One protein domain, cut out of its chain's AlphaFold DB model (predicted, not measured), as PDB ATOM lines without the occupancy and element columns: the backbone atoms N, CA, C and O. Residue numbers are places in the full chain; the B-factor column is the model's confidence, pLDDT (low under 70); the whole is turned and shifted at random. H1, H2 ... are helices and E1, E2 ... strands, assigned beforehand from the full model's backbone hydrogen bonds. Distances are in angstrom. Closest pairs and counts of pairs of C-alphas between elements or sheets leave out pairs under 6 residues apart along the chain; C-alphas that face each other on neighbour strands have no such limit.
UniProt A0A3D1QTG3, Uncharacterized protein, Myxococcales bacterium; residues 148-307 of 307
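This is residues 148 to 307 of the 307 residues of an uncharacterized protein of Myxococcales bacterium (UniProt A0A3D1QTG3). One strongly twisted sheet of seven strands runs through the domain; the long helix H3 packs on it at E1, E2 and E7, and H1 packs on E3 with an end near E1. H2 lies over E3 and E4, away from H3, and the long stretch of residues 184 to 220 loops between H1 and H2. The printed part has 160 residues with three named helices and seven named strands, in the order E1 E2 H1 H2 E3 E4 E5 E6 H3 E7. The sheet is branched at E2 and mixed, since E1 and E7 are parallel and the other neighbour pairs antiparallel; the class is mixed, helices and strands. The whole is compact, with a radius of gyration of the C-alphas of 14.8 A and spans of 42 by 35 by 30 A.

E1, residues 149 to 157, begins at C-alpha 149 at (178.398, 190.136, 135.234) and is 25.8 A long. E2, residues 161 to 167, is 20.0 A long. H1 follows as residues 172 to 183, 16.4 A. H2, residues 221 to 229, begins at C-alpha 221 at (153.180, 177.348, 138.725) and is 12.0 A long. E3 is residues 241 to 245, 13.3 A; E4 is residues 253 to 259, 19.0 A; and E5 is residues 262 to 268, 19.5 A. E6, residues 278 to 280, spans 6.7 A. H3, residues 281 to 296, is 22.2 A long. E7, residues 301 to 306, is 16.6 A long and ends at C-alpha 306 at (182.266, 173.371, 134.954).

In the sheet, E1 and E2 form an antiparallel hairpin, with N 153 and O 165 2.8 A apart, within hydrogen-bond range. E7 is parallel to E1 on the other side of it from E2, with N 152 and O 303 at 2.8 A. E2 has three neighbours and its pairing is staggered: on the side away from E1, E6 is beside residues 161 to 163, with N 162 and O 279 at 2.9 A, and E5 is beside residues 164 to 167, with N 166 and O 263 at 2.8 A. E3, E4 and E5 make a meander, each strand the antiparallel neighbour of the one before, with N 244 and O 254 at 2.8 A and N 257 and O 264 at 2.9 A; E3 and E4 are a hairpin, and so are E4 and E5. E3, E6 and E7 are edge strands. H3 is on the sheet; its closest C-alphas to E2 are those of Arg 281 and Asn 161, 4.7 A apart. H1 is on the sheet too, with the C-alphas of Ser 183 and Phe 244 of E3 closest at 4.5 A. H1 and H3 are near each other, with 5 pairs of C-alphas within 10 A. H2 is on the sheet over E3 and E4 at a height of 9.2 A, and runs across the strands at 69 degrees to E3 on the local plane; its closest C-alphas to E3 are those of Val 228 and Phe 244, 6.5 A apart. H1 and H2 are close but not clearly touching and about perpendicular at 88 degrees, with the C-alphas of Ser 183 and Val 228 closest at 7.6 A. H2 and H3 are apart. In H1, H2 and H3 every O i to N i+4 pair is within hydrogen-bond range.

The two C-alphas farthest apart, those of Ser 159 and Glu 211, are 44.5 A apart. The printed part has no cut and ends at the chain's last residue, 307. The links H1 to H2, 37 residues, and H2 to E3, 11 residues, are long; residues 186 to 187 of the first pair in parallel with residues 235 to 236 of the second. The mean pLDDT of the printed part is 82.5, and residues 195 to 219 and residue 260 are under 70.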
ATOM      1  N   PRO A 148     175.598 193.286 132.966       91.75
ATOM      2  CA  PRO A 148     175.571 192.483 134.179       91.75
ATOM      3  C   PRO A 148     176.610 191.360 134.075       91.75
ATOM      4  O   PRO A 148     176.634 190.620 133.089       91.75
ATOM      5  N   ALA A 149     177.455 191.236 135.099       90.62
ATOM      6  CA  ALA A 149     178.398 190.136 135.234       90.62
ATOM      7  C   ALA A 149     177.736 188.946 135.937       90.62
ATOM      8  O   ALA A 149     177.060 189.107 136.954       90.62
ATOM      9  N   VAL A 150     177.937 187.753 135.387       90.69
ATOM     10  CA  VAL A 150     177.347 186.497 135.842       90.69
ATOM     11  C   VAL A 150     178.437 185.444 135.912       90.69
ATOM     12  O   VAL A 150     179.086 185.130 134.916       90.69
ATOM     13  N   GLU A 151     178.598 184.845 137.085       92.69
ATOM     14  CA  GLU A 151     179.350 183.605 137.223       92.69
ATOM     15  C   GLU A 151     178.360 182.440 137.272       92.69
ATOM     16  O   GLU A 151     177.524 182.375 138.169       92.69
ATOM     17  N   ALA A 152     178.442 181.542 136.295       93.31
ATOM     18  CA  ALA A 152     177.610 180.354 136.195       93.31
ATOM     19  C   ALA A 152     178.444 179.112 136.514       93.31
ATOM     20  O   ALA A 152     179.492 178.894 135.909       93.31
ATOM     21  N   CYS A 153     177.972 178.290 137.444       93.94
ATOM     22  CA  CYS A 153     178.563 177.007 137.788       93.94
ATOM     23  C   CYS A 153     177.620 175.882 137.362       93.94
ATOM     24  O   CYS A 153     176.461 175.848 137.784       93.94
ATOM     25  N   VAL A 154     178.124 174.967 136.538       93.44
ATOM     26  CA  VAL A 154     177.412 173.761 136.107       93.44
ATOM     27  C   VAL A 154     178.153 172.555 136.661       93.44
ATOM     28  O   VAL A 154     179.301 172.302 136.298       93.44
ATOM     29  N   GLN A 155     177.493 171.809 137.540       94.00
ATOM     30  CA  GLN A 155     178.051 170.629 138.184       94.00
ATOM     31  C   GLN A 155     177.330 169.371 137.684       94.00
ATOM     32  O   GLN A 155     176.153 169.178 138.000       94.00
ATOM     33  N   PRO A 156     178.001 168.492 136.922       93.12
ATOM     34  CA  PRO A 156     177.420 167.221 136.506       93.12
ATOM     35  C   PRO A 156     177.063 166.336 137.709       93.12
ATOM     36  O   PRO A 156     177.852 166.175 138.640       93.12
ATOM     37  N   VAL A 157     175.884 165.714 137.669       93.31
ATOM     38  CA  VAL A 157     175.426 164.727 138.655       93.31
ATOM     39  C   VAL A 157     175.130 163.420 137.926       93.31
ATOM     40  O   VAL A 157     174.047 163.195 137.383       93.31
ATOM     41  N   GLY A 158     176.132 162.541 137.901       90.94
ATOM     42  CA  GLY A 158     176.094 161.337 137.074       90.94
ATOM     43  C   GLY A 158     176.168 161.669 135.580       90.94
ATOM     44  O   GLY A 158     176.755 162.672 135.183       90.94
ATOM     45  N   SER A 159     175.601 160.805 134.737       88.94
ATOM     46  CA  SER A 159     175.659 160.954 133.274       88.94
ATOM     47  C   SER A 159     174.475 161.712 132.665       88.94
ATOM     48  O   SER A 159     174.576 162.165 131.523       88.94
ATOM     49  N   ALA A 160     173.360 161.823 133.396       93.31
ATOM     50  CA  ALA A 160     172.078 162.286 132.864       93.31
ATOM     51  C   ALA A 160     171.625 163.651 133.399       93.31
ATOM     52  O   ALA A 160     170.775 164.275 132.770       93.31
ATOM     53  N   ASN A 161     172.185 164.115 134.519       96.19
ATOM     54  CA  ASN A 161     171.701 165.300 135.221       96.19
ATOM     55  C   ASN A 161     172.835 166.274 135.551       96.19
ATOM     56  O   ASN A 161     174.013 165.908 135.543       96.19
ATOM     57  N   ALA A 162     172.467 167.503 135.896       95.50
ATOM     58  CA  ALA A 162     173.374 168.516 136.410       95.50
ATOM     59  C   ALA A 162     172.670 169.430 137.424       95.50
ATOM     60  O   ALA A 162     171.454 169.616 137.384       95.50
ATOM     61  N   LEU A 163     173.460 170.019 138.316       94.25
ATOM     62  CA  LEU A 163     173.065 171.154 139.141       94.25
ATOM     63  C   LEU A 163     173.635 172.424 138.518       94.25
ATOM     64  O   LEU A 163     174.787 172.442 138.081       94.25
ATOM     65  N   CYS A 164     172.829 173.478 138.464       93.31
ATOM     66  CA  CYS A 164     173.235 174.768 137.923       93.31
ATOM     67  C   CYS A 164     173.013 175.855 138.974       93.31
ATOM     68  O   CYS A 164     171.926 175.980 139.538       93.31
ATOM     69  N   HIS A 165     174.039 176.666 139.210       91.25
ATOM     70  CA  HIS A 165     173.976 177.797 140.129       91.25
ATOM     71  C   HIS A 165     174.576 179.022 139.459       91.25
ATOM     72  O   HIS A 165     175.598 178.928 138.779       91.25
ATOM     73  N   LEU A 166     173.966 180.178 139.681       89.56
ATOM     74  CA  LEU A 166     174.565 181.462 139.371       89.56
ATOM     75  C   LEU A 166     175.046 182.102 140.673       89.56
ATOM     76  O   LEU A 166     174.373 182.024 141.706       89.56
ATOM     77  N   ALA A 167     176.209 182.743 140.635       84.94
ATOM     78  CA  ALA A 167     176.620 183.608 141.727       84.94
ATOM     79  C   ALA A 167     175.560 184.694 141.907       84.94
ATOM     80  O   ALA A 167     175.146 185.338 140.936       84.94
ATOM     81  N   ARG A 168     175.116 184.883 143.150       79.44
ATOM     82  CA  ARG A 168     174.129 185.906 143.465       79.44
ATOM     83  C   ARG A 168     174.728 187.275 143.119       79.44
ATOM     84  O   ARG A 168     175.816 187.586 143.611       79.44
ATOM     85  N   PRO A 169     174.054 188.102 142.303       77.06
ATOM     86  CA  PRO A 169     174.448 189.491 142.120       77.06
ATOM     87  C   PRO A 169     174.611 190.177 143.483       77.06
ATOM     88  O   PRO A 169     173.778 189.992 144.366       77.06
ATOM     89  N   GLY A 170     175.693 190.933 143.670       71.75
ATOM     90  CA  GLY A 170     175.987 191.586 144.954       71.75
ATOM     91  C   GLY A 170     175.213 192.885 145.199       71.75
ATOM     92  O   GLY A 170     175.184 193.361 146.326       71.75
ATOM     93  N   GLU A 171     174.599 193.448 144.156       81.69
ATOM     94  CA  GLU A 171     173.882 194.728 144.176       81.69
ATOM     95  C   GLU A 171     172.469 194.551 143.598       81.69
ATOM     96  O   GLU A 171     172.280 193.819 142.619       81.69
ATOM     97  N   GLU A 172     171.484 195.265 144.148       82.38
ATOM     98  CA  GLU A 172     170.084 195.251 143.698       82.38
ATOM     99  C   GLU A 172     169.952 195.628 142.222       82.38
ATOM    100  O   GLU A 172     169.266 194.946 141.457       82.38
ATOM    101  N   GLU A 173     170.658 196.680 141.795       86.19
ATOM    102  CA  GLU A 173     170.662 197.110 140.399       86.19
ATOM    103  C   GLU A 173     171.188 196.002 139.480       86.19
ATOM    104  O   GLU A 173     170.578 195.717 138.453       86.19
ATOM    105  N   ALA A 174     172.270 195.320 139.864       87.25
ATOM    106  CA  ALA A 174     172.840 194.242 139.063       87.25
ATOM    107  C   ALA A 174     171.869 193.059 138.914       87.25
ATOM    108  O   ALA A 174     171.745 192.510 137.818       87.25
ATOM    109  N   ALA A 175     171.141 192.696 139.977       87.19
ATOM    110  CA  ALA A 175     170.111 191.660 139.906       87.19
ATOM    111  C   ALA A 175     168.944 192.055 138.997       87.19
ATOM    112  O   ALA A 175     168.453 191.232 138.225       87.19
ATOM    113  N   LEU A 176     168.520 193.317 139.056       90.12
ATOM    114  CA  LEU A 176     167.451 193.843 138.216       90.12
ATOM    115  C   LEU A 176     167.849 193.851 136.733       90.12
ATOM    116  O   LEU A 176     167.077 193.397 135.887       90.12
ATOM    117  N   LEU A 177     169.071 194.294 136.421       92.25
ATOM    118  CA  LEU A 177     169.620 194.264 135.064       92.25
ATOM    119  C   LEU A 177     169.766 192.829 134.544       92.25
ATOM    120  O   LEU A 177     169.396 192.553 133.404       92.25
ATOM    121  N   LEU A 178     170.257 191.907 135.380       91.31
ATOM    122  CA  LEU A 178     170.329 190.486 135.038       91.31
ATOM    123  C   LEU A 178     168.937 189.920 134.743       91.31
ATOM    124  O   LEU A 178     168.746 189.250 133.729       91.31
ATOM    125  N   GLY A 179     167.956 190.235 135.592       90.75
ATOM    126  CA  GLY A 179     166.567 189.836 135.399       90.75
ATOM    127  C   GLY A 179     166.019 190.281 134.051       90.75
ATOM    128  O   GLY A 179     165.473 189.465 133.306       90.75
ATOM    129  N   PHE A 180     166.251 191.543 133.690       93.31
ATOM    130  CA  PHE A 180     165.832 192.083 132.402       93.31
ATOM    131  C   PHE A 180     166.566 191.448 131.216       93.31
ATOM    132  O   PHE A 180     165.939 191.133 130.209       93.31
ATOM    133  N   VAL A 181     167.875 191.207 131.315       94.38
ATOM    134  CA  VAL A 181     168.640 190.564 130.233       94.38
ATOM    135  C   VAL A 181     168.152 189.137 129.973       94.38
ATOM    136  O   VAL A 181     168.018 188.753 128.809       94.38
ATOM    137  N   LEU A 182     167.845 188.381 131.032       92.31
ATOM    138  CA  LEU A 182     167.389 186.994 130.923       92.31
ATOM    139  C   LEU A 182     165.942 186.873 130.442       92.31
ATOM    140  O   LEU A 182     165.665 186.006 129.615       92.31
ATOM    141  N   SER A 183     165.037 187.715 130.952       90.31
ATOM    142  CA  SER A 183     163.583 187.558 130.770       90.31
ATOM    143  C   SER A 183     162.931 188.613 129.869       90.31
ATOM    144  O   SER A 183     161.824 188.408 129.377       90.31
ATOM    145  N   GLY A 184     163.575 189.766 129.672       91.25
ATOM    146  CA  GLY A 184     162.935 190.961 129.111       91.25
ATOM    147  C   GLY A 184     161.887 191.586 130.041       91.25
ATOM    148  O   GLY A 184     161.095 192.420 129.602       91.25
ATOM    149  N   LYS A 185     161.843 191.161 131.309       89.81
ATOM    150  CA  LYS A 185     160.880 191.592 132.322       89.81
ATOM    151  C   LYS A 185     161.584 192.295 133.468       89.81
ATOM    152  O   LYS A 185     162.736 192.012 133.789       89.81
ATOM    153  N   LEU A 186     160.847 193.184 134.118       89.75
ATOM    154  CA  LEU A 186     161.262 193.856 135.338       89.75
ATOM    155  C   LEU A 186     160.340 193.490 136.497       89.75
ATOM    156  O   LEU A 186     159.129 193.370 136.304       89.75
ATOM    157  N   PRO A 187     160.862 193.351 137.723       86.75
ATOM    158  CA  PRO A 187     160.005 193.242 138.888       86.75
ATOM    159  C   PRO A 187     159.237 194.555 139.104       86.75
ATOM    160  O   PRO A 187     159.724 195.644 138.792       86.75
ATOM    161  N   THR A 188     158.042 194.474 139.690       83.06
ATOM    162  CA  THR A 188     157.260 195.662 140.096       83.06
ATOM    163  C   THR A 188     157.852 196.394 141.309       83.06
ATOM    164  O   THR A 188     157.398 197.484 141.659       83.06
ATOM    165  N   ARG A 189     158.879 195.822 141.949       79.88
ATOM    166  CA  ARG A 189     159.637 196.403 143.064       79.88
ATOM    167  C   ARG A 189     161.135 196.313 142.810       79.88
ATOM    168  O   ARG A 189     161.612 195.322 142.272       79.88
ATOM    169  N   TYR A 190     161.865 197.324 143.269       81.62
ATOM    170  CA  TYR A 190     163.316 197.399 143.112       81.62
ATOM    171  C   TYR A 190     164.060 196.326 143.924       81.62
ATOM    172  O   TYR A 190     164.995 195.704 143.441       81.62
ATOM    173  N   ASP A 191     163.593 196.067 145.142       76.94
ATOM    174  CA  ASP A 191     164.188 195.158 146.123       76.94
ATOM    175  C   ASP A 191     163.657 193.717 146.027       76.94
ATOM    176  O   ASP A 191     163.937 192.888 146.891       76.94
ATOM    177  N   ALA A 192     162.909 193.378 144.969       76.44
ATOM    178  CA  ALA A 192     162.214 192.092 144.847       76.44
ATOM    179  C   ALA A 192     163.137 190.865 144.965       76.44
ATOM    180  O   ALA A 192     162.685 189.796 145.372       76.44
ATOM    181  N   PHE A 193     164.419 191.010 144.617       74.81
ATOM    182  CA  PHE A 193     165.415 189.939 144.672       74.81
ATOM    183  C   PHE A 193     166.114 189.819 146.044       74.81
ATOM    184  O   PHE A 193     166.724 188.792 146.329       74.81
ATOM    185  N   PHE A 194     166.015 190.833 146.910       72.06
ATOM    186  CA  PHE A 194     166.706 190.893 148.210       72.06
ATOM    187  C   PHE A 194     165.763 191.091 149.411       72.06
ATOM    188  O   PHE A 194     166.249 191.211 150.528       72.06
ATOM    189  N   ASP A 195     164.442 191.098 149.204       67.38
ATOM    190  CA  ASP A 195     163.414 191.197 150.257       67.38
ATOM    191  C   ASP A 195     163.626 190.138 151.359       67.38
ATOM    192  O   ASP A 195     163.719 188.959 151.043       67.38
ATOM    193  N   ASP A 196     163.633 190.525 152.639       52.72
ATOM    194  CA  ASP A 196     163.934 189.689 153.828       52.72
ATOM    195  C   ASP A 196     163.147 188.363 153.951       52.72
ATOM    196  O   ASP A 196     163.414 187.537 154.820       52.72
ATOM    197  N   SER A 197     162.160 188.141 153.086       54.78
ATOM    198  CA  SER A 197     161.357 186.926 153.000       54.78
ATOM    199  C   SER A 197     161.711 186.009 151.812       54.78
ATOM    200  O   SER A 197     160.876 185.183 151.424       54.78
ATOM    201  N   VAL A 198     162.908 186.146 151.213       54.34
ATOM    202  CA  VAL A 198     163.375 185.317 150.075       54.34
ATOM    203  C   VAL A 198     163.487 183.822 150.393       54.34
ATOM    204  O   VAL A 198     163.331 183.012 149.486       54.34
ATOM    205  N   ASP A 199     163.727 183.454 151.654       52.97
ATOM    206  CA  ASP A 199     164.018 182.063 152.037       52.97
ATOM    207  C   ASP A 199     162.789 181.137 151.982       52.97
ATOM    208  O   ASP A 199     162.935 179.916 151.917       52.97
ATOM    209  N   ASP A 200     161.573 181.699 151.966       63.44
ATOM    210  CA  ASP A 200     160.335 180.936 151.804       63.44
ATOM    211  C   ASP A 200     159.464 181.516 150.678       63.44
ATOM    212  O   ASP A 200     158.638 182.417 150.871       63.44
ATOM    213  N   LEU A 201     159.635 180.953 149.477       60.75
ATOM    214  CA  LEU A 201     158.820 181.250 148.293       60.75
ATOM    215  C   LEU A 201     157.344 180.846 148.454       60.75
ATOM    216  O   LEU A 201     156.505 181.255 147.649       60.75
ATOM    217  N   SER A 202     157.001 180.034 149.461       59.94
ATOM    218  CA  SER A 202     155.611 179.675 149.749       59.94
ATOM    219  C   SER A 202     154.859 180.791 150.485       59.94
ATOM    220  O   SER A 202     153.624 180.852 150.396       59.94
ATOM    221  N   LEU A 203     155.582 181.695 151.163       54.88
ATOM    222  CA  LEU A 203     154.995 182.853 151.830       54.88
ATOM    223  C   LEU A 203     154.527 183.888 150.804       54.88
ATOM    224  O   LEU A 203     155.256 184.201 149.856       54.88
ATOM    225  N   PRO A 204     153.332 184.480 151.004       48.47
ATOM    226  CA  PRO A 204     152.839 185.510 150.113       48.47
ATOM    227  C   PRO A 204     153.829 186.679 150.107       48.47
ATOM    228  O   PRO A 204     154.337 187.073 151.163       48.47
ATOM    229  N   PRO A 205     154.123 187.250 148.939       49.03
ATOM    230  CA  PRO A 205     154.973 188.421 148.893       49.03
ATOM    231  C   PRO A 205     154.218 189.598 149.550       49.03
ATOM    232  O   PRO A 205     152.989 189.665 149.520       49.03
ATOM    233  N   ALA A 206     154.935 190.497 150.234       47.16
ATOM    234  CA  ALA A 206     154.358 191.545 151.087       47.16
ATOM    235  C   ALA A 206     153.244 192.367 150.402       47.16
ATOM    236  O   ALA A 206     153.578 193.134 149.518       47.16
ATOM    237  N   ARG A 207     151.972 192.242 150.837       47.66
ATOM    238  CA  ARG A 207     150.684 192.881 150.402       47.66
ATOM    239  C   ARG A 207     150.647 193.854 149.199       47.66
ATOM    240  O   ARG A 207     149.721 193.787 148.405       47.66
ATOM    241  N   PHE A 208     151.638 194.713 149.004       46.28
ATOM    242  CA  PHE A 208     151.903 195.489 147.787       46.28
ATOM    243  C   PHE A 208     152.104 194.667 146.487       46.28
ATOM    244  O   PHE A 208     152.395 195.268 145.452       46.28
ATOM    245  N   TYR A 209     151.961 193.338 146.485       49.38
ATOM    246  CA  TYR A 209     152.009 192.508 145.266       49.38
ATOM    247  C   TYR A 209     150.623 192.189 144.670       49.38
ATOM    248  O   TYR A 209     150.567 191.608 143.596       49.38
ATOM    249  N   GLU A 210     149.509 192.557 145.318       50.06
ATOM    250  CA  GLU A 210     148.144 192.190 144.870       50.06
ATOM    251  C   GLU A 210     147.597 192.989 143.661       50.06
ATOM    252  O   GLU A 210     146.396 192.955 143.399       50.06
ATOM    253  N   GLU A 211     148.420 193.719 142.900       50.09
ATOM    254  CA  GLU A 211     147.924 194.660 141.881       50.09
ATOM    255  C   GLU A 211     148.478 194.403 140.469       50.09
ATOM    256  O   GLU A 211     149.590 193.907 140.310       50.09
ATOM    257  N   ASP A 212     147.659 194.760 139.463       49.06
ATOM    258  CA  ASP A 212     147.636 194.340 138.042       49.06
ATOM    259  C   ASP A 212     146.830 193.057 137.735       49.06
ATOM    260  O   ASP A 212     147.162 192.303 136.822       49.06
ATOM    261  N   GLY A 213     145.760 192.779 138.494       44.56
ATOM    262  CA  GLY A 213     144.851 191.647 138.227       44.56
ATOM    263  C   GLY A 213     145.456 190.261 138.482       44.56
ATOM    264  O   GLY A 213     144.783 189.252 138.281       44.56
ATOM    265  N   ALA A 214     146.703 190.211 138.950       38.69
ATOM    266  CA  ALA A 214     147.377 189.016 139.423       38.69
ATOM    267  C   ALA A 214     147.382 189.036 140.954       38.69
ATOM    268  O   ALA A 214     147.729 190.042 141.570       38.69
ATOM    269  N   SER A 215     146.974 187.929 141.572       45.06
ATOM    270  CA  SER A 215     147.114 187.742 143.013       45.06
ATOM    271  C   SER A 215     148.579 187.894 143.422       45.06
ATOM    272  O   SER A 215     149.467 187.487 142.672       45.06
ATOM    273  N   ALA A 216     148.831 188.410 144.635       44.03
ATOM    274  CA  ALA A 216     150.185 188.533 145.187       44.03
ATOM    275  C   ALA A 216     150.991 187.238 145.034       44.03
ATOM    276  O   ALA A 216     152.185 187.274 144.787       44.03
ATOM    277  N   ARG A 217     150.327 186.085 145.114       51.38
ATOM    278  CA  ARG A 217     150.893 184.788 144.765       51.38
ATOM    279  C   ARG A 217     150.229 184.271 143.488       51.38
ATOM    280  O   ARG A 217     149.003 184.140 143.505       51.38
ATOM    281  N   PRO A 218     150.968 183.912 142.425       60.34
ATOM    282  CA  PRO A 218     150.405 183.110 141.347       60.34
ATOM    283  C   PRO A 218     149.754 181.852 141.937       60.34
ATOM    284  O   PRO A 218     150.380 181.134 142.715       60.34
ATOM    285  N   ALA A 219     148.478 181.607 141.632       64.00
ATOM    286  CA  ALA A 219     147.712 180.526 142.267       64.00
ATOM    287  C   ALA A 219     148.293 179.124 141.990       64.00
ATOM    288  O   ALA A 219     148.021 178.176 142.723       64.00
ATOM    289  N   SER A 220     149.111 179.010 140.945       74.31
ATOM    290  CA  SER A 220     149.872 177.825 140.584       74.31
ATOM    291  C   SER A 220     151.136 178.223 139.820       74.31
ATOM    292  O   SER A 220     151.288 179.370 139.390       74.31
ATOM    293  N   VAL A 221     152.007 177.239 139.603       78.25
ATOM    294  CA  VAL A 221     153.180 177.348 138.725       78.25
ATOM    295  C   VAL A 221     152.776 177.746 137.296       78.25
ATOM    296  O   VAL A 221     153.479 178.498 136.636       78.25
ATOM    297  N   ASP A 222     151.597 177.325 136.829       81.69
ATOM    298  CA  ASP A 222     151.089 177.708 135.504       81.69
ATOM    299  C   ASP A 222     150.738 179.189 135.413       81.69
ATOM    300  O   ASP A 222     150.978 179.819 134.385       81.69
ATOM    301  N   VAL A 223     150.178 179.756 136.487       79.88
ATOM    302  CA  VAL A 223     149.890 181.192 136.545       79.88
ATOM    303  C   VAL A 223     151.198 181.976 136.566       79.88
ATOM    304  O   VAL A 223     151.306 182.972 135.865       79.88
ATOM    305  N   GLU A 224     152.197 181.524 137.329       79.00
ATOM    306  CA  GLU A 224     153.528 182.142 137.361       79.00
ATOM    307  C   GLU A 224     154.138 182.177 135.961       79.00
ATOM    308  O   GLU A 224     154.488 183.247 135.461       79.00
ATOM    309  N   ASP A 225     154.164 181.027 135.291       82.31
ATOM    310  CA  ASP A 225     154.718 180.928 133.953       82.31
ATOM    311  C   ASP A 225     153.944 181.771 132.934       82.31
ATOM    312  O   ASP A 225     154.555 182.390 132.067       82.31
ATOM    313  N   ALA A 226     152.611 181.828 133.026       83.31
ATOM    314  CA  ALA A 226     151.799 182.650 132.134       83.31
ATOM    315  C   ALA A 226     152.147 184.141 132.263       83.31
ATOM    316  O   ALA A 226     152.205 184.846 131.257       83.31
ATOM    317  N   LEU A 227     152.426 184.622 133.480       79.75
ATOM    318  CA  LEU A 227     152.830 186.013 133.703       79.75
ATOM    319  C   LEU A 227     154.218 186.320 133.132       79.75
ATOM    320  O   LEU A 227     154.450 187.435 132.667       79.75
ATOM    321  N   VAL A 228     155.133 185.353 133.200       77.75
ATOM    322  CA  VAL A 228     156.519 185.488 132.730       77.75
ATOM    323  C   VAL A 228     156.594 185.375 131.208       77.75
ATOM    324  O   VAL A 228     157.325 186.129 130.567       77.75
ATOM    325  N   ALA A 229     155.815 184.462 130.629       83.25
ATOM    326  CA  ALA A 229     155.786 184.202 129.198       83.25
ATOM    327  C   ALA A 229     154.992 185.250 128.403       83.25
ATOM    328  O   ALA A 229     155.198 185.349 127.196       83.25
ATOM    329  N   ASP A 230     154.108 186.033 129.035       85.06
ATOM    330  CA  ASP A 230     153.315 187.061 128.350       85.06
ATOM    331  C   ASP A 230     154.222 188.151 127.747       85.06
ATOM    332  O   ASP A 230     154.787 188.965 128.486       85.06
ATOM    333  N   PRO A 231     154.365 188.239 126.410       82.44
ATOM    334  CA  PRO A 231     155.244 189.216 125.778       82.44
ATOM    335  C   PRO A 231     154.768 190.659 125.983       82.44
ATOM    336  O   PRO A 231     155.601 191.563 126.004       82.44
ATOM    337  N   ALA A 232     153.466 190.890 126.187       85.19
ATOM    338  CA  ALA A 232     152.906 192.228 126.372       85.19
ATOM    339  C   ALA A 232     153.219 192.816 127.757       85.19
ATOM    340  O   ALA A 232     153.087 194.023 127.973       85.19
ATOM    341  N   ARG A 233     153.642 191.977 128.706       85.62
ATOM    342  CA  ARG A 233     153.838 192.378 130.094       85.62
ATOM    343  C   ARG A 233     155.296 192.704 130.376       85.62
ATOM    344  O   ARG A 233     156.094 191.796 130.514       85.62
ATOM    345  N   ALA A 234     155.669 193.975 130.478       88.94
ATOM    346  CA  ALA A 234     157.055 194.356 130.791       88.94
ATOM    347  C   ALA A 234     157.392 194.263 132.294       88.94
ATOM    348  O   ALA A 234     158.550 194.075 132.656       88.94
ATOM    349  N   PHE A 235     156.382 194.366 133.166       87.88
ATOM    350  CA  PHE A 235     156.540 194.358 134.621       87.88
ATOM    351  C   PHE A 235     155.797 193.180 135.253       87.88
ATOM    352  O   PHE A 235     154.611 192.984 134.991       87.88
ATOM    353  N   VAL A 236     156.482 192.411 136.100       83.94
ATOM    354  CA  VAL A 236     155.952 191.190 136.717       83.94
ATOM    355  C   VAL A 236     156.011 191.267 138.252       83.94
ATOM    356  O   VAL A 236     157.020 191.705 138.808       83.94
ATOM    357  N   PRO A 237     154.953 190.857 138.977       76.56
ATOM    358  CA  PRO A 237     154.898 190.919 140.440       76.56
ATOM    359  C   PRO A 237     155.602 189.711 141.078       76.56
ATOM    360  O   PRO A 237     155.030 189.002 141.902       76.56
ATOM    361  N   VAL A 238     156.833 189.436 140.655       70.62
ATOM    362  CA  VAL A 238     157.581 188.241 141.056       70.62
ATOM    363  C   VAL A 238     158.511 188.573 142.220       70.62
ATOM    364  O   VAL A 238     159.180 189.605 142.219       70.62
ATOM    365  N   LYS A 239     158.531 187.696 143.227       71.75
ATOM    366  CA  LYS A 239     159.269 187.853 144.484       71.75
ATOM    367  C   LYS A 239     160.372 186.813 144.582       71.75
ATOM    368  O   LYS A 239     160.112 185.635 144.367       71.75
ATOM    369  N   GLY A 240     161.576 187.244 144.944       71.56
ATOM    370  CA  GLY A 240     162.691 186.364 145.292       71.56
ATOM    371  C   GLY A 240     163.206 185.474 144.165       71.56
ATOM    372  O   GLY A 240     164.009 184.578 144.422       71.56
ATOM    373  N   MET A 241     162.755 185.709 142.930       80.50
ATOM    374  CA  MET A 241     163.164 184.922 141.781       80.50
ATOM    375  C   MET A 241     163.180 185.716 140.478       80.50
ATOM    376  O   MET A 241     162.467 186.707 140.318       80.50
ATOM    377  N   ILE A 242     163.990 185.238 139.536       84.69
ATOM    378  CA  ILE A 242     164.017 185.697 138.146       84.69
ATOM    379  C   ILE A 242     163.584 184.519 137.286       84.69
ATOM    380  O   ILE A 242     164.373 183.605 137.064       84.69
ATOM    381  N   ALA A 243     162.341 184.537 136.820       87.19
ATOM    382  CA  ALA A 243     161.823 183.533 135.901       87.19
ATOM    383  C   ALA A 243     161.999 183.996 134.448       87.19
ATOM    384  O   ALA A 243     161.821 185.176 134.139       87.19
ATOM    385  N   PHE A 244     162.373 183.077 133.561       90.81
ATOM    386  CA  PHE A 244     162.608 183.362 132.150       90.81
ATOM    387  C   PHE A 244     162.384 182.132 131.267       90.81
ATOM    388  O   PHE A 244     162.564 180.983 131.674       90.81
ATOM    389  N   CYS A 245     162.023 182.406 130.017       90.44
ATOM    390  CA  CYS A 245     161.875 181.407 128.968       90.44
ATOM    391  C   CYS A 245     163.007 181.566 127.955       90.44
ATOM    392  O   CYS A 245     163.483 182.677 127.709       90.44
ATOM    393  N   LEU A 246     163.419 180.462 127.337       91.75
ATOM    394  CA  LEU A 246     164.332 180.536 126.205       91.75
ATOM    395  C   LEU A 246     163.597 181.078 124.967       91.75
ATOM    396  O   LEU A 246     162.429 180.745 124.762       91.75
ATOM    397  N   PRO A 247     164.260 181.876 124.111       88.00
ATOM    398  CA  PRO A 247     163.659 182.332 122.862       88.00
ATOM    399  C   PRO A 247     163.175 181.156 122.006       88.00
ATOM    400  O   PRO A 247     163.891 180.164 121.864       88.00
ATOM    401  N   GLU A 248     161.980 181.289 121.420       86.50
ATOM    402  CA  GLU A 248     161.383 180.306 120.495       86.50
ATOM    403  C   GLU A 248     161.159 178.905 121.099       86.50
ATOM    404  O   GLU A 248     161.019 177.921 120.370       86.50
ATOM    405  N   ARG A 249     161.114 178.793 122.433       88.81
ATOM    406  CA  ARG A 249     160.864 177.533 123.140       88.81
ATOM    407  C   ARG A 249     159.863 177.711 124.273       88.81
ATOM    408  O   ARG A 249     159.985 178.626 125.081       88.81
ATOM    409  N   ASP A 250     158.934 176.766 124.375       85.88
ATOM    410  CA  ASP A 250     157.962 176.735 125.472       85.88
ATOM    411  C   ASP A 250     158.553 176.150 126.762       85.88
ATOM    412  O   ASP A 250     158.212 176.601 127.858       85.88
ATOM    413  N   PHE A 251     159.449 175.165 126.617       89.56
ATOM    414  CA  PHE A 251     160.163 174.473 127.690       89.56
ATOM    415  C   PHE A 251     161.628 174.199 127.283       89.56
ATOM    416  O   PHE A 251     161.924 174.093 126.086       89.56
ATOM    417  N   PRO A 252     162.552 174.036 128.246       93.44
ATOM    418  CA  PRO A 252     162.366 174.246 129.681       93.44
ATOM    419  C   PRO A 252     162.134 175.721 130.041       93.44
ATOM    420  O   PRO A 252     162.677 176.627 129.406       93.44
ATOM    421  N   ARG A 253     161.320 175.949 131.074       93.31
ATOM    422  CA  ARG A 253     161.176 177.256 131.729       93.31
ATOM    423  C   ARG A 253     162.120 177.290 132.911       93.31
ATOM    424  O   ARG A 253     162.185 176.317 133.662       93.31
ATOM    425  N   PHE A 254     162.853 178.381 133.064       93.56
ATOM    426  CA  PHE A 254     163.862 178.511 134.103       93.56
ATOM    427  C   PHE A 254     163.450 179.554 135.119       93.56
ATOM    428  O   PHE A 254     162.819 180.559 134.788       93.56
ATOM    429  N   ARG A 255     163.896 179.358 136.354       90.62
ATOM    430  CA  ARG A 255     163.912 180.414 137.352       90.62
ATOM    431  C   ARG A 255     165.191 180.382 138.167       90.62
ATOM    432  O   ARG A 255     165.719 179.317 138.470       90.62
ATOM    433  N   LEU A 256     165.674 181.565 138.517       88.94
ATOM    434  CA  LEU A 256     166.742 181.759 139.489       88.94
ATOM    435  C   LEU A 256     166.103 182.032 140.836       88.94
ATOM    436  O   LEU A 256     165.364 183.004 140.951       88.94
ATOM    437  N   VAL A 257     166.401 181.210 141.834       85.38
ATOM    438  CA  VAL A 257     165.900 181.363 143.201       85.38
ATOM    439  C   VAL A 257     167.071 181.645 144.124       85.38
ATOM    440  O   VAL A 257     168.054 180.908 144.126       85.38
ATOM    441  N   ASN A 258     166.975 182.694 144.934       79.19
ATOM    442  CA  ASN A 258     168.011 182.964 145.927       79.19
ATOM    443  C   ASN A 258     167.917 181.995 147.095       79.19
ATOM    444  O   ASN A 258     166.873 181.884 147.730       79.19
ATOM    445  N   ARG A 259     169.038 181.339 147.400       74.06
ATOM    446  CA  ARG A 259     169.220 180.525 148.601       74.06
ATOM    447  C   ARG A 259     170.540 180.912 149.257       74.06
ATOM    448  O   ARG A 259     171.620 180.483 148.849       74.06
ATOM    449  N   GLY A 260     170.456 181.794 150.253       69.94
ATOM    450  CA  GLY A 260     171.631 182.357 150.918       69.94
ATOM    451  C   GLY A 260     172.560 183.119 149.946       69.94
ATOM    452  O   GLY A 260     172.117 184.095 149.330       69.94
ATOM    453  N   PRO A 261     173.850 182.739 149.823       70.56
ATOM    454  CA  PRO A 261     174.826 183.445 148.986       70.56
ATOM    455  C   PRO A 261     174.787 183.058 147.495       70.56
ATOM    456  O   PRO A 261     175.526 183.640 146.704       70.56
ATOM    457  N   LEU A 262     173.964 182.081 147.103       75.19
ATOM    458  CA  LEU A 262     173.869 181.583 145.730       75.19
ATOM    459  C   LEU A 262     172.461 181.788 145.165       75.19
ATOM    460  O   LEU A 262     171.473 181.804 145.904       75.19
ATOM    461  N   SER A 263     172.379 181.907 143.843       85.06
ATOM    462  CA  SER A 263     171.123 181.818 143.103       85.06
ATOM    463  C   SER A 263     171.067 180.450 142.424       85.06
ATOM    464  O   SER A 263     171.835 180.162 141.508       85.06
ATOM    465  N   GLU A 264     170.190 179.573 142.896       89.25
ATOM    466  CA  GLU A 264     170.015 178.238 142.330       89.25
ATOM    467  C   GLU A 264     169.124 178.308 141.096       89.25
ATOM    468  O   GLU A 264     168.129 179.039 141.072       89.25
ATOM    469  N   VAL A 265     169.484 177.550 140.066       93.44
ATOM    470  CA  VAL A 265     168.651 177.414 138.878       93.44
ATOM    471  C   VAL A 265     167.679 176.270 139.106       93.44
ATOM    472  O   VAL A 265     168.078 175.143 139.393       93.44
ATOM    473  N   GLU A 266     166.401 176.551 138.903       94.00
ATOM    474  CA  GLU A 266     165.364 175.537 138.805       94.00
ATOM    475  C   GLU A 266     164.784 175.536 137.392       94.00
ATOM    476  O   GLU A 266     164.595 176.596 136.787       94.00
ATOM    477  N   ALA A 267     164.481 174.349 136.869       95.06
ATOM    478  CA  ALA A 267     163.852 174.182 135.568       95.06
ATOM    479  C   ALA A 267     162.544 173.404 135.684       95.06
ATOM    480  O   ALA A 267     162.448 172.406 136.401       95.06
ATOM    481  N   ARG A 268     161.542 173.856 134.936       94.50
ATOM    482  CA  ARG A 268     160.349 173.087 134.602       94.50
ATOM    483  C   ARG A 268     160.527 172.596 133.171       94.50
ATOM    484  O   ARG A 268     160.520 173.399 132.242       94.50
ATOM    485  N   GLU A 269     160.733 171.296 132.993       93.69
ATOM    486  CA  GLU A 269     161.083 170.709 131.687       93.69
ATOM    487  C   GLU A 269     159.864 170.271 130.860       93.69
ATOM    488  O   GLU A 269     159.987 170.016 129.665       93.69
ATOM    489  N   SER A 270     158.675 170.213 131.467       92.19
ATOM    490  CA  SER A 270     157.426 169.860 130.789       92.19
ATOM    491  C   SER A 270     156.213 170.553 131.410       92.19
ATOM    492  O   SER A 270     156.247 171.004 132.558       92.19
ATOM    493  N   ALA A 271     155.112 170.603 130.653       88.69
ATOM    494  CA  ALA A 271     153.866 171.234 131.083       88.69
ATOM    495  C   ALA A 271     153.225 170.561 132.304       88.69
ATOM    496  O   ALA A 271     152.621 171.247 133.113       88.69
ATOM    497  N   ASP A 272     153.395 169.255 132.497       87.06
ATOM    498  CA  ASP A 272     152.817 168.553 133.654       87.06
ATOM    499  C   ASP A 272     153.790 168.474 134.847       87.06
ATOM    500  O   ASP A 272     153.438 167.992 135.924       87.06
ATOM    501  N   GLY A 273     155.034 168.926 134.656       86.38
ATOM    502  CA  GLY A 273     156.092 168.892 135.662       86.38
ATOM    503  C   GLY A 273     156.097 170.108 136.588       86.38
ATOM    504  O   GLY A 273     155.529 171.155 136.281       86.38
ATOM    505  N   GLY A 274     156.786 169.980 137.721       89.44
ATOM    506  CA  GLY A 274     157.142 171.101 138.592       89.44
ATOM    507  C   GLY A 274     158.552 171.628 138.308       89.44
ATOM    508  O   GLY A 274     159.299 171.045 137.523       89.44
ATOM    509  N   TYR A 275     158.922 172.711 138.986       90.88
ATOM    510  CA  TYR A 275     160.300 173.198 139.009       90.88
ATOM    511  C   TYR A 275     161.195 172.256 139.832       90.88
ATOM    512  O   TYR A 275     160.846 171.885 140.954       90.88
ATOM    513  N   SER A 276     162.347 171.880 139.272       92.00
ATOM    514  CA  SER A 276     163.364 171.024 139.894       92.00
ATOM    515  C   SER A 276     164.752 171.651 139.775       92.00
ATOM    516  O   SER A 276     165.065 172.286 138.772       92.00
ATOM    517  N   GLN A 277     165.593 171.436 140.786       91.88
ATOM    518  CA  GLN A 277     167.007 171.848 140.806       91.88
ATOM    519  C   GLN A 277     167.934 170.855 140.126       91.88
ATOM    520  O   GLN A 277     169.023 171.210 139.688       91.88
ATOM    521  N   LEU A 278     167.518 169.590 140.083       95.12
ATOM    522  CA  LEU A 278     168.226 168.564 139.344       95.12
ATOM    523  C   LEU A 278     167.745 168.654 137.900       95.12
ATOM    524  O   LEU A 278     166.684 168.120 137.572       95.12
ATOM    525  N   LEU A 279     168.496 169.400 137.095       95.75
ATOM    526  CA  LEU A 279     168.218 169.605 135.681       95.75
ATOM    527  C   LEU A 279     168.655 168.363 134.912       95.75
ATOM    528  O   LEU A 279     169.703 167.776 135.212       95.75
ATOM    529  N   SER A 280     167.910 168.005 133.872       96.56
ATOM    530  CA  SER A 280     168.438 167.116 132.849       96.56
ATOM    531  C   SER A 280     169.668 167.748 132.204       96.56
ATOM    532  O   SER A 280     169.833 168.972 132.134       96.56
ATOM    533  N   ARG A 281     170.558 166.897 131.701       94.69
ATOM    534  CA  ARG A 281     171.734 167.346 130.958       94.69
ATOM    535  C   ARG A 281     171.351 168.254 129.786       94.69
ATOM    536  O   ARG A 281     172.023 169.255 129.567       94.69
ATOM    537  N   GLU A 282     170.262 167.941 129.084       95.25
ATOM    538  CA  GLU A 282     169.755 168.773 127.990       95.25
ATOM    539  C   GLU A 282     169.342 170.165 128.487       95.25
ATOM    540  O   GLU A 282     169.768 171.168 127.915       95.25
ATOM    541  N   ALA A 283     168.581 170.260 129.583       96.06
ATOM    542  CA  ALA A 283     168.192 171.549 130.152       96.06
ATOM    543  C   ALA A 283     169.410 172.383 130.593       96.06
ATOM    544  O   ALA A 283     169.459 173.589 130.341       96.06
ATOM    545  N   ALA A 284     170.423 171.748 131.190       95.44
ATOM    546  CA  ALA A 284     171.660 172.418 131.592       95.44
ATOM    547  C   ALA A 284     172.498 172.899 130.388       95.44
ATOM    548  O   ALA A 284     173.042 174.009 130.408       95.44
ATOM    549  N   GLU A 285     172.579 172.101 129.319       95.12
ATOM    550  CA  GLU A 285     173.241 172.471 128.061       95.12
ATOM    551  C   GLU A 285     172.516 173.640 127.375       95.12
ATOM    552  O   GLU A 285     173.166 174.587 126.928       95.12
ATOM    553  N   LEU A 286     171.179 173.631 127.358       96.19
ATOM    554  CA  LEU A 286     170.362 174.717 126.809       96.19
ATOM    555  C   LEU A 286     170.545 176.029 127.577       96.19
ATOM    556  O   LEU A 286     170.729 177.079 126.957       96.19
ATOM    557  N   LEU A 287     170.537 175.977 128.910       95.69
ATOM    558  CA  LEU A 287     170.805 177.142 129.749       95.69
ATOM    559  C   LEU A 287     172.201 177.706 129.487       95.69
ATOM    560  O   LEU A 287     172.355 178.903 129.245       95.69
ATOM    561  N   SER A 288     173.218 176.842 129.502       95.12
ATOM    562  CA  SER A 288     174.606 177.241 129.260       95.12
ATOM    563  C   SER A 288     174.760 177.863 127.871       95.12
ATOM    564  O   SER A 288     175.366 178.923 127.727       95.12
ATOM    565  N   GLY A 289     174.142 177.254 126.855       95.62
ATOM    566  CA  GLY A 289     174.097 177.780 125.494       95.62
ATOM    567  C   GLY A 289     173.422 179.150 125.407       95.62
ATOM    568  O   GLY A 289     173.923 180.030 124.708       95.62
ATOM    569  N   TYR A 290     172.334 179.371 126.149       96.06
ATOM    570  CA  TYR A 290     171.661 180.670 126.212       96.06
ATOM    571  C   TYR A 290     172.538 181.752 126.850       96.06
ATOM    572  O   TYR A 290     172.672 182.840 126.290       96.06
ATOM    573  N   LEU A 291     173.201 181.451 127.968       96.06
ATOM    574  CA  LEU A 291     174.123 182.391 128.614       96.06
ATOM    575  C   LEU A 291     175.315 182.728 127.705       96.06
ATOM    576  O   LEU A 291     175.682 183.897 127.577       96.06
ATOM    577  N   ILE A 292     175.882 181.729 127.018       96.06
ATOM    578  CA  ILE A 292     176.953 181.933 126.030       96.06
ATOM    579  C   ILE A 292     176.458 182.810 124.877       96.06
ATOM    580  O   ILE A 292     177.165 183.723 124.453       96.06
ATOM    581  N   ARG A 293     175.240 182.581 124.379       96.19
ATOM    582  CA  ARG A 293     174.643 183.423 123.336       96.19
ATOM    583  C   ARG A 293     174.554 184.883 123.786       96.19
ATOM    584  O   ARG A 293     174.994 185.759 123.050       96.19
ATOM    585  N   LEU A 294     174.050 185.146 124.992       96.00
ATOM    586  CA  LEU A 294     173.952 186.503 125.537       96.00
ATOM    587  C   LEU A 294     175.331 187.167 125.714       96.00
ATOM    588  O   LEU A 294     175.462 188.367 125.471       96.00
ATOM    589  N   GLN A 295     176.367 186.404 126.082       96.00
ATOM    590  CA  GLN A 295     177.759 186.874 126.104       96.00
ATOM    591  C   GLN A 295     178.237 187.284 124.704       96.00
ATOM    592  O   GLN A 295     178.805 188.362 124.532       96.00
ATOM    593  N   VAL A 296     178.008 186.434 123.695       96.69
ATOM    594  CA  VAL A 296     178.410 186.683 122.296       96.69
ATOM    595  C   VAL A 296     177.686 187.901 121.715       96.69
ATOM    596  O   VAL A 296     178.301 188.706 121.021       96.69
ATOM    597  N   GLU A 297     176.407 188.081 122.048       95.12
ATOM    598  CA  GLU A 297     175.609 189.264 121.697       95.12
ATOM    599  C   GLU A 297     176.031 190.525 122.478       95.12
ATOM    600  O   GLU A 297     175.548 191.622 122.205       95.12
ATOM    601  N   GLY A 298     176.929 190.392 123.458       93.88
ATOM    602  CA  GLY A 298     177.397 191.497 124.286       93.88
ATOM    603  C   GLY A 298     176.341 192.038 125.250       93.88
ATOM    604  O   GLY A 298     176.385 193.215 125.600       93.88
ATOM    605  N   ARG A 299     175.388 191.201 125.670       94.62
ATOM    606  CA  ARG A 299     174.304 191.572 126.594       94.62
ATOM    607  C   ARG A 299     174.629 191.286 128.059       94.62
ATOM    608  O   ARG A 299     174.004 191.874 128.934       94.62
ATOM    609  N   LEU A 300     175.594 190.411 128.328       94.50
ATOM    610  CA  LEU A 300     176.102 190.110 129.669       94.50
ATOM    611  C   LEU A 300     177.612 189.857 129.634       94.50
ATOM    612  O   LEU A 300     178.193 189.780 128.552       94.50
ATOM    613  N   GLU A 301     178.222 189.756 130.813       94.50
ATOM    614  CA  GLU A 301     179.587 189.266 131.024       94.50
ATOM    615  C   GLU A 301     179.539 187.908 131.744       94.50
ATOM    616  O   GLU A 301     179.097 187.835 132.883       94.50
ATOM    617  N   LEU A 302     179.964 186.823 131.091       95.81
ATOM    618  CA  LEU A 302     179.857 185.451 131.591       95.81
ATOM    619  C   LEU A 302     181.207 184.880 132.016       95.81
ATOM    620  O   LEU A 302     182.146 184.815 131.222       95.81
ATOM    621  N   VAL A 303     181.243 184.318 133.221       94.81
ATOM    622  CA  VAL A 303     182.261 183.360 133.658       94.81
ATOM    623  C   VAL A 303     181.582 182.010 133.849       94.81
ATOM    624  O   VAL A 303     180.810 181.833 134.785       94.81
ATOM    625  N   LEU A 304     181.857 181.050 132.964       92.88
ATOM    626  CA  LEU A 304     181.309 179.698 133.061       92.88
ATOM    627  C   LEU A 304     182.333 178.761 133.715       92.88
ATOM    628  O   LEU A 304     183.439 178.589 133.204       92.88
ATOM    629  N   LYS A 305     181.950 178.143 134.831       92.19
ATOM    630  CA  LYS A 305     182.715 177.117 135.543       92.19
ATOM    631  C   LYS A 305     182.001 175.778 135.395       92.19
ATOM    632  O   LYS A 305     180.802 175.681 135.642       92.19
ATOM    633  N   VAL A 306     182.749 174.755 135.001       86.56
ATOM    634  CA  VAL A 306     182.266 173.371 134.954       86.56
ATOM    635  C   VAL A 306     183.002 172.596 136.038       86.56
ATOM    636  O   VAL A 306     184.234 172.645 136.081       86.56
ATOM    637  N   GLY A 307     182.233 171.986 136.941       74.38
ATOM    638  CA  GLY A 307     182.732 171.194 138.070       74.38
ATOM    639  C   GLY A 307     183.175 169.790 137.691       74.38
ATOM    640  O   GLY A 307     182.659 169.255 136.683       74.38
TER     641      GLY A 307